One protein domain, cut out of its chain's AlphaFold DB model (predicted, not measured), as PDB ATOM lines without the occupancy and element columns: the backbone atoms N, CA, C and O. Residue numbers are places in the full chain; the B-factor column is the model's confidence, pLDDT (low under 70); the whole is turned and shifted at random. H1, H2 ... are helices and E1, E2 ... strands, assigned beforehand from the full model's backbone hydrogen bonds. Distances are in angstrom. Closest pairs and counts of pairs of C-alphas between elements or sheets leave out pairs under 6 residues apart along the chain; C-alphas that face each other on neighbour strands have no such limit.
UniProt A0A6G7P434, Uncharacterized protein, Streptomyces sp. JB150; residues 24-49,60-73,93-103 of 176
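What this domain is: This is residues 24 to 49, 60 to 73 and 93 to 103 of the 176 residues of an uncharacterized protein of Streptomyces sp. JB150 (UniProt A0A6G7P434). Little regular structure is present: one short helix, H1, and two single strands, E1 and E2, form an open frame, with E2 sticking out on one side at residues 98 to 101. The long stretch of residues 33 to 49 folds back past H1. The printed part has 51 residues, 17 of them in named elements, in the order E1, H1, E2, and its class is mixed. It is only just compact, close to loose, with a radius of gyration of the C-alphas of 11.4 A and spans of 26 by 23 by 19 A.

Where its parts are: H1 is residues 60 to 67, 10.6 A long, from C-alpha 60 at (-15.937, -24.975, 29.141). E1 is residues 29 to 32, 10.5 A. E2 is residues 97 to 101, 13.2 A, ending with C-alpha 101 at (-15.322, -24.826, 14.992).

How they stand to each other: H1 is apart from E1 and from E2. E1 and E2 are apart, and each pairs with no named strand. In H1 every O i to N i+4 pair is within hydrogen-bond range.

The domain as a whole: The C-alphas farthest apart, of Ala 35 and Gln 93, are 30.0 A apart. Residues 50 to 59 and 74 to 92 are not printed; the C-alpha gaps are 19.0 A and 8.2 A. No printed residue has a pLDDT under 70.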
ATOM      1  N   ALA A  24      -4.366 -14.581  36.597       81.88
ATOM      2  CA  ALA A  24      -5.501 -14.723  35.688       81.88
ATOM      3  C   ALA A  24      -6.209 -13.388  35.432       81.88
ATOM      4  O   ALA A  24      -6.432 -13.026  34.283       81.88
ATOM      5  N   THR A  25      -6.462 -12.605  36.485       83.94
ATOM      6  CA  THR A  25      -7.201 -11.327  36.437       83.94
ATOM      7  C   THR A  25      -6.568 -10.250  35.558       83.94
ATOM      8  O   THR A  25      -7.233  -9.276  35.225       83.94
ATOM      9  N   ARG A  26      -5.297 -10.417  35.175       86.25
ATOM     10  CA  ARG A  26      -4.553  -9.486  34.315       86.25
ATOM     11  C   ARG A  26      -4.510  -9.948  32.860       86.25
ATOM     12  O   ARG A  26      -3.846  -9.310  32.047       86.25
ATOM     13  N   LEU A  27      -5.106 -11.096  32.542       89.44
ATOM     14  CA  LEU A  27      -5.108 -11.637  31.192       89.44
ATOM     15  C   LEU A  27      -6.124 -10.887  30.333       89.44
ATOM     16  O   LEU A  27      -7.295 -10.766  30.680       89.44
ATOM     17  N   THR A  28      -5.653 -10.437  29.179       92.31
ATOM     18  CA  THR A  28      -6.457  -9.872  28.093       92.31
ATOM     19  C   THR A  28      -6.768 -10.928  27.035       92.31
ATOM     20  O   THR A  28      -7.703 -10.775  26.253       92.31
ATOM     21  N   GLY A  29      -6.008 -12.027  27.016       92.12
ATOM     22  CA  GLY A  29      -6.202 -13.132  26.094       92.12
ATOM     23  C   GLY A  29      -6.014 -14.491  26.752       92.12
ATOM     24  O   GLY A  29      -4.992 -14.746  27.390       92.12
ATOM     25  N   LEU A  30      -6.976 -15.382  26.544       91.44
ATOM     26  CA  LEU A  30      -6.955 -16.730  27.085       91.44
ATOM     27  C   LEU A  30      -7.450 -17.727  26.040       91.44
ATOM     28  O   LEU A  30      -8.525 -17.552  25.467       91.44
ATOM     29  N   GLY A  31      -6.681 -18.782  25.787       88.81
ATOM     30  CA  GLY A  31      -7.095 -19.813  24.843       88.81
ATOM     31  C   GLY A  31      -6.855 -21.224  25.343       88.81
ATOM     32  O   GLY A  31      -5.742 -21.555  25.742       88.81
ATOM     33  N   PHE A  32      -7.889 -22.057  25.268       84.44
ATOM     34  CA  PHE A  32      -7.828 -23.475  25.594       84.44
ATOM     35  C   PHE A  32      -7.999 -24.309  24.328       84.44
ATOM     36  O   PHE A  32      -9.010 -24.209  23.636       84.44
ATOM     37  N   PHE A  33      -7.003 -25.134  24.018       82.81
ATOM     38  CA  PHE A  33      -7.037 -26.079  22.905       82.81
ATOM     39  C   PHE A  33      -7.058 -27.516  23.430       82.81
ATOM     40  O   PHE A  33      -7.218 -27.746  24.625       82.81
ATOM     41  N   ARG A  34      -6.994 -28.509  22.534       76.19
ATOM     42  CA  ARG A  34      -7.349 -29.916  22.813       76.19
ATOM     43  C   ARG A  34      -6.791 -30.478  24.115       76.19
ATOM     44  O   ARG A  34      -7.528 -31.112  24.855       76.19
ATOM     45  N   ALA A  35      -5.515 -30.254  24.395       73.50
ATOM     46  CA  ALA A  35      -4.890 -30.831  25.580       73.50
ATOM     47  C   ALA A  35      -5.308 -30.138  26.893       73.50
ATOM     48  O   ALA A  35      -5.138 -30.722  27.961       73.50
ATOM     49  N   ALA A  36      -5.890 -28.941  26.805       78.06
ATOM     50  CA  ALA A  36      -6.315 -28.107  27.921       78.06
ATOM     51  C   ALA A  36      -7.831 -28.091  28.140       78.06
ATOM     52  O   ALA A  36      -8.314 -27.334  28.981       78.06
ATOM     53  N   ALA A  37      -8.577 -28.915  27.393       74.94
ATOM     54  CA  ALA A  37     -10.024 -28.983  27.523       74.94
ATOM     55  C   ALA A  37     -10.425 -29.279  28.969       74.94
ATOM     56  O   ALA A  37     -11.249 -28.567  29.494       74.94
ATOM     57  N   ALA A  38      -9.748 -30.195  29.672       79.88
ATOM     58  CA  ALA A  38     -10.082 -30.581  31.051       79.88
ATOM     59  C   ALA A  38     -10.022 -29.456  32.116       79.88
ATOM     60  O   ALA A  38     -10.376 -29.699  33.274       79.88
ATOM     61  N   MET A  39      -9.544 -28.258  31.770       85.12
ATOM     62  CA  MET A  39      -9.476 -27.127  32.690       85.12
ATOM     63  C   MET A  39     -10.855 -26.498  32.903       85.12
ATOM     64  O   MET A  39     -11.535 -26.124  31.949       85.12
ATOM     65  N   LYS A  40     -11.245 -26.326  34.170       87.12
ATOM     66  CA  LYS A  40     -12.480 -25.631  34.549       87.12
ATOM     67  C   LYS A  40     -12.315 -24.125  34.424       87.12
ATOM     68  O   LYS A  40     -11.344 -23.558  34.939       87.12
ATOM     69  N   LEU A  41     -13.302 -23.476  33.816       88.00
ATOM     70  CA  LEU A  41     -13.322 -22.027  33.606       88.00
ATOM     71  C   LEU A  41     -14.215 -21.297  34.618       88.00
ATOM     72  O   LEU A  41     -14.563 -20.134  34.438       88.00
ATOM     73  N   THR A  42     -14.573 -21.962  35.714       85.81
ATOM     74  CA  THR A  42     -15.219 -21.328  36.870       85.81
ATOM     75  C   THR A  42     -14.417 -20.108  37.334       85.81
ATOM     76  O   THR A  42     -13.210 -20.228  37.566       85.81
ATOM     77  N   GLY A  43     -15.076 -18.959  37.504       84.00
ATOM     78  CA  GLY A  43     -14.423 -17.705  37.891       84.00
ATOM     79  C   GLY A  43     -14.007 -16.807  36.718       84.00
ATOM     80  O   GLY A  43     -13.298 -15.822  36.937       84.00
ATOM     81  N   LEU A  44     -14.417 -17.116  35.480       88.81
ATOM     82  CA  LEU A  44     -14.181 -16.271  34.298       88.81
ATOM     83  C   LEU A  44     -14.634 -14.816  34.498       88.81
ATOM     84  O   LEU A  44     -13.991 -13.895  34.000       88.81
ATOM     85  N   GLU A  45     -15.687 -14.585  35.280       87.75
ATOM     86  CA  GLU A  45     -16.227 -13.262  35.586       87.75
ATOM     87  C   GLU A  45     -15.244 -12.349  36.339       87.75
ATOM     88  O   GLU A  45     -15.408 -11.126  36.343       87.75
ATOM     89  N   ALA A  46     -14.200 -12.914  36.954       87.69
ATOM     90  CA  ALA A  46     -13.123 -12.153  37.579       87.69
ATOM     91  C   ALA A  46     -12.157 -11.530  36.551       87.69
ATOM     92  O   ALA A  46     -11.415 -10.605  36.892       87.69
ATOM     93  N   LEU A  47     -12.163 -11.993  35.295       89.94
ATOM     94  CA  LEU A  47     -11.259 -11.542  34.235       89.94
ATOM     95  C   LEU A  47     -11.769 -10.272  33.550       89.94
ATOM     96  O   LEU A  47     -12.184 -10.293  32.398       89.94
ATOM     97  N   ARG A  48     -11.755  -9.140  34.258       88.44
ATOM     98  CA  ARG A  48     -12.397  -7.890  33.806       88.44
ATOM     99  C   ARG A  48     -11.778  -7.250  32.557       88.44
ATOM    100  O   ARG A  48     -12.450  -6.449  31.914       88.44
ATOM    101  N   GLU A  49     -10.544  -7.606  32.216       90.75
ATOM    102  CA  GLU A  49      -9.799  -7.061  31.071       90.75
ATOM    103  C   GLU A  49      -9.757  -8.018  29.864       90.75
ATOM    104  O   GLU A  49      -9.071  -7.738  28.882       90.75
ATOM    105  N   GLN A  60     -16.467 -26.344  29.180       92.38
ATOM    106  CA  GLN A  60     -15.937 -24.975  29.141       92.38
ATOM    107  C   GLN A  60     -16.942 -23.993  28.545       92.38
ATOM    108  O   GLN A  60     -17.041 -22.849  28.988       92.38
ATOM    109  N   TRP A  61     -17.709 -24.438  27.547       94.12
ATOM    110  CA  TRP A  61     -18.809 -23.651  27.006       94.12
ATOM    111  C   TRP A  61     -19.874 -23.360  28.067       94.12
ATOM    112  O   TRP A  61     -20.304 -22.218  28.206       94.12
ATOM    113  N   LEU A  62     -20.263 -24.358  28.862       93.12
ATOM    114  CA  LEU A  62     -21.201 -24.182  29.970       93.12
ATOM    115  C   LEU A  62     -20.646 -23.257  31.061       93.12
ATOM    116  O   LEU A  62     -21.391 -22.407  31.543       93.12
ATOM    117  N   ASP A  63     -19.360 -23.368  31.401       93.25
ATOM    118  CA  ASP A  63     -18.703 -22.461  32.351       93.25
ATOM    119  C   ASP A  63     -18.724 -21.008  31.841       93.25
ATOM    120  O   ASP A  63     -19.092 -20.093  32.580       93.25
ATOM    121  N   PHE A  64     -18.414 -20.786  30.559       94.25
ATOM    122  CA  PHE A  64     -18.527 -19.472  29.916       94.25
ATOM    123  C   PHE A  64     -19.958 -18.925  29.986       94.25
ATOM    124  O   PHE A  64     -20.179 -17.776  30.365       94.25
ATOM    125  N   LEU A  65     -20.949 -19.762  29.675       93.12
ATOM    126  CA  LEU A  65     -22.358 -19.388  29.740       93.12
ATOM    127  C   LEU A  65     -22.840 -19.088  31.166       93.12
ATOM    128  O   LEU A  65     -23.753 -18.277  31.331       93.12
ATOM    129  N   ALA A  66     -22.274 -19.754  32.171       92.62
ATOM    130  CA  ALA A  66     -22.582 -19.535  33.579       92.62
ATOM    131  C   ALA A  66     -21.972 -18.228  34.112       92.62
ATOM    132  O   ALA A  66     -22.594 -17.578  34.950       92.62
ATOM    133  N   ALA A  67     -20.810 -17.815  33.596       90.94
ATOM    134  CA  ALA A  67     -20.175 -16.542  33.945       90.94
ATOM    135  C   ALA A  67     -20.983 -15.313  33.475       90.94
ATOM    136  O   ALA A  67     -20.837 -14.221  34.027       90.94
ATOM    137  N   GLY A  68     -21.862 -15.485  32.481       89.88
ATOM    138  CA  GLY A  68     -22.694 -14.411  31.935       89.88
ATOM    139  C   GLY A  68     -21.883 -13.379  31.147       89.88
ATOM    140  O   GLY A  68     -20.823 -13.684  30.612       89.88
ATOM    141  N   ALA A  69     -22.382 -12.143  31.051       89.25
ATOM    142  CA  ALA A  69     -21.621 -11.063  30.428       89.25
ATOM    143  C   ALA A  69     -20.490 -10.608  31.360       89.25
ATOM    144  O   ALA A  69     -20.730 -10.009  32.411       89.25
ATOM    145  N   PHE A  70     -19.251 -10.861  30.952       88.31
ATOM    146  CA  PHE A  70     -18.051 -10.383  31.622       88.31
ATOM    147  C   PHE A  70     -17.078  -9.833  30.586       88.31
ATOM    148  O   PHE A  70     -16.981 -10.378  29.487       88.31
ATOM    149  N   ALA A  71     -16.345  -8.791  30.992       86.19
ATOM    150  CA  ALA A  71     -15.295  -8.142  30.212       86.19
ATOM    151  C   ALA A  71     -15.752  -7.581  28.843       86.19
ATOM    152  O   ALA A  71     -16.802  -7.953  28.315       86.19
ATOM    153  N   PRO A  72     -14.978  -6.670  28.236       91.94
ATOM    154  CA  PRO A  72     -15.232  -6.217  26.872       91.94
ATOM    155  C   PRO A  72     -14.707  -7.252  25.862       91.94
ATOM    156  O   PRO A  72     -13.751  -7.004  25.126       91.94
ATOM    157  N   LEU A  73     -15.302  -8.450  25.845       95.25
ATOM    158  CA  LEU A  73     -14.894  -9.535  24.951       95.25
ATOM    159  C   LEU A  73     -15.095  -9.139  23.484       95.25
ATOM    160  O   LEU A  73     -16.221  -9.043  23.004       95.25
ATOM    161  N   GLN A  93     -22.039  -7.580  24.008       93.06
ATOM    162  CA  GLN A  93     -22.305  -6.543  23.000       93.06
ATOM    163  C   GLN A  93     -21.047  -5.969  22.316       93.06
ATOM    164  O   GLN A  93     -21.148  -5.412  21.220       93.06
ATOM    165  N   ASP A  94     -19.871  -6.160  22.920       95.25
ATOM    166  CA  ASP A  94     -18.572  -5.727  22.385       95.25
ATOM    167  C   ASP A  94     -17.940  -6.719  21.392       95.25
ATOM    168  O   ASP A  94     -16.855  -6.468  20.861       95.25
ATOM    169  N   LEU A  95     -18.611  -7.841  21.108       95.38
ATOM    170  CA  LEU A  95     -18.056  -8.897  20.273       95.38
ATOM    171  C   LEU A  95     -17.915  -8.449  18.813       95.38
ATOM    172  O   LEU A  95     -18.895  -8.195  18.117       95.38
ATOM    173  N   GLU A  96     -16.680  -8.434  18.317       95.38
ATOM    174  CA  GLU A  96     -16.340  -8.082  16.937       95.38
ATOM    175  C   GLU A  96     -16.125  -9.324  16.052       95.38
ATOM    176  O   GLU A  96     -16.414  -9.300  14.847       95.38
ATOM    177  N   TYR A  97     -15.626 -10.416  16.643       95.44
ATOM    178  CA  TYR A  97     -15.218 -11.633  15.942       95.44
ATOM    179  C   TYR A  97     -15.744 -12.887  16.639       95.44
ATOM    180  O   TYR A  97     -15.447 -13.136  17.807       95.44
ATOM    181  N   LEU A  98     -16.453 -13.724  15.882       95.50
ATOM    182  CA  LEU A  98     -16.907 -15.038  16.326       95.50
ATOM    183  C   LEU A  98     -16.353 -16.136  15.418       95.50
ATOM    184  O   LEU A  98     -16.537 -16.108  14.197       95.50
ATOM    185  N   TYR A  99     -15.724 -17.138  16.020       95.38
ATOM    186  CA  TYR A  99     -15.356 -18.383  15.358       95.38
ATOM    187  C   TYR A  99     -16.045 -19.553  16.054       95.38
ATOM    188  O   TYR A  99     -15.914 -19.715  17.263       95.38
ATOM    189  N   VAL A 100     -16.731 -20.399  15.290       94.38
ATOM    190  CA  VAL A 100     -17.290 -21.659  15.785       94.38
ATOM    191  C   VAL A 100     -16.724 -22.799  14.949       94.38
ATOM    192  O   VAL A 100     -16.876 -22.831  13.725       94.38
ATOM    193  N   GLY A 101     -16.036 -23.722  15.612       92.81
ATOM    194  CA  GLY A 101     -15.322 -24.826  14.992       92.81
ATOM    195  C   GLY A 101     -15.784 -26.178  15.514       92.81
ATOM    196  O   GLY A 101     -15.841 -26.383  16.719       92.81
ATOM    197  N   LYS A 102     -16.017 -27.131  14.607       91.44
ATOM    198  CA  LYS A 102     -16.356 -28.528  14.930       91.44
ATOM    199  C   LYS A 102     -17.586 -28.676  15.841       91.44
ATOM    200  O   LYS A 102     -17.617 -29.580  16.661       91.44
ATOM    201  N   ALA A 103     -18.582 -27.804  15.698       91.56
ATOM    202  CA  ALA A 103     -19.829 -27.959  16.436       91.56
ATOM    203  C   ALA A 103     -20.807 -28.882  15.703       91.56
ATOM    204  O   ALA A 103     -21.015 -28.704  14.504       91.56
TER     205      ALA A 103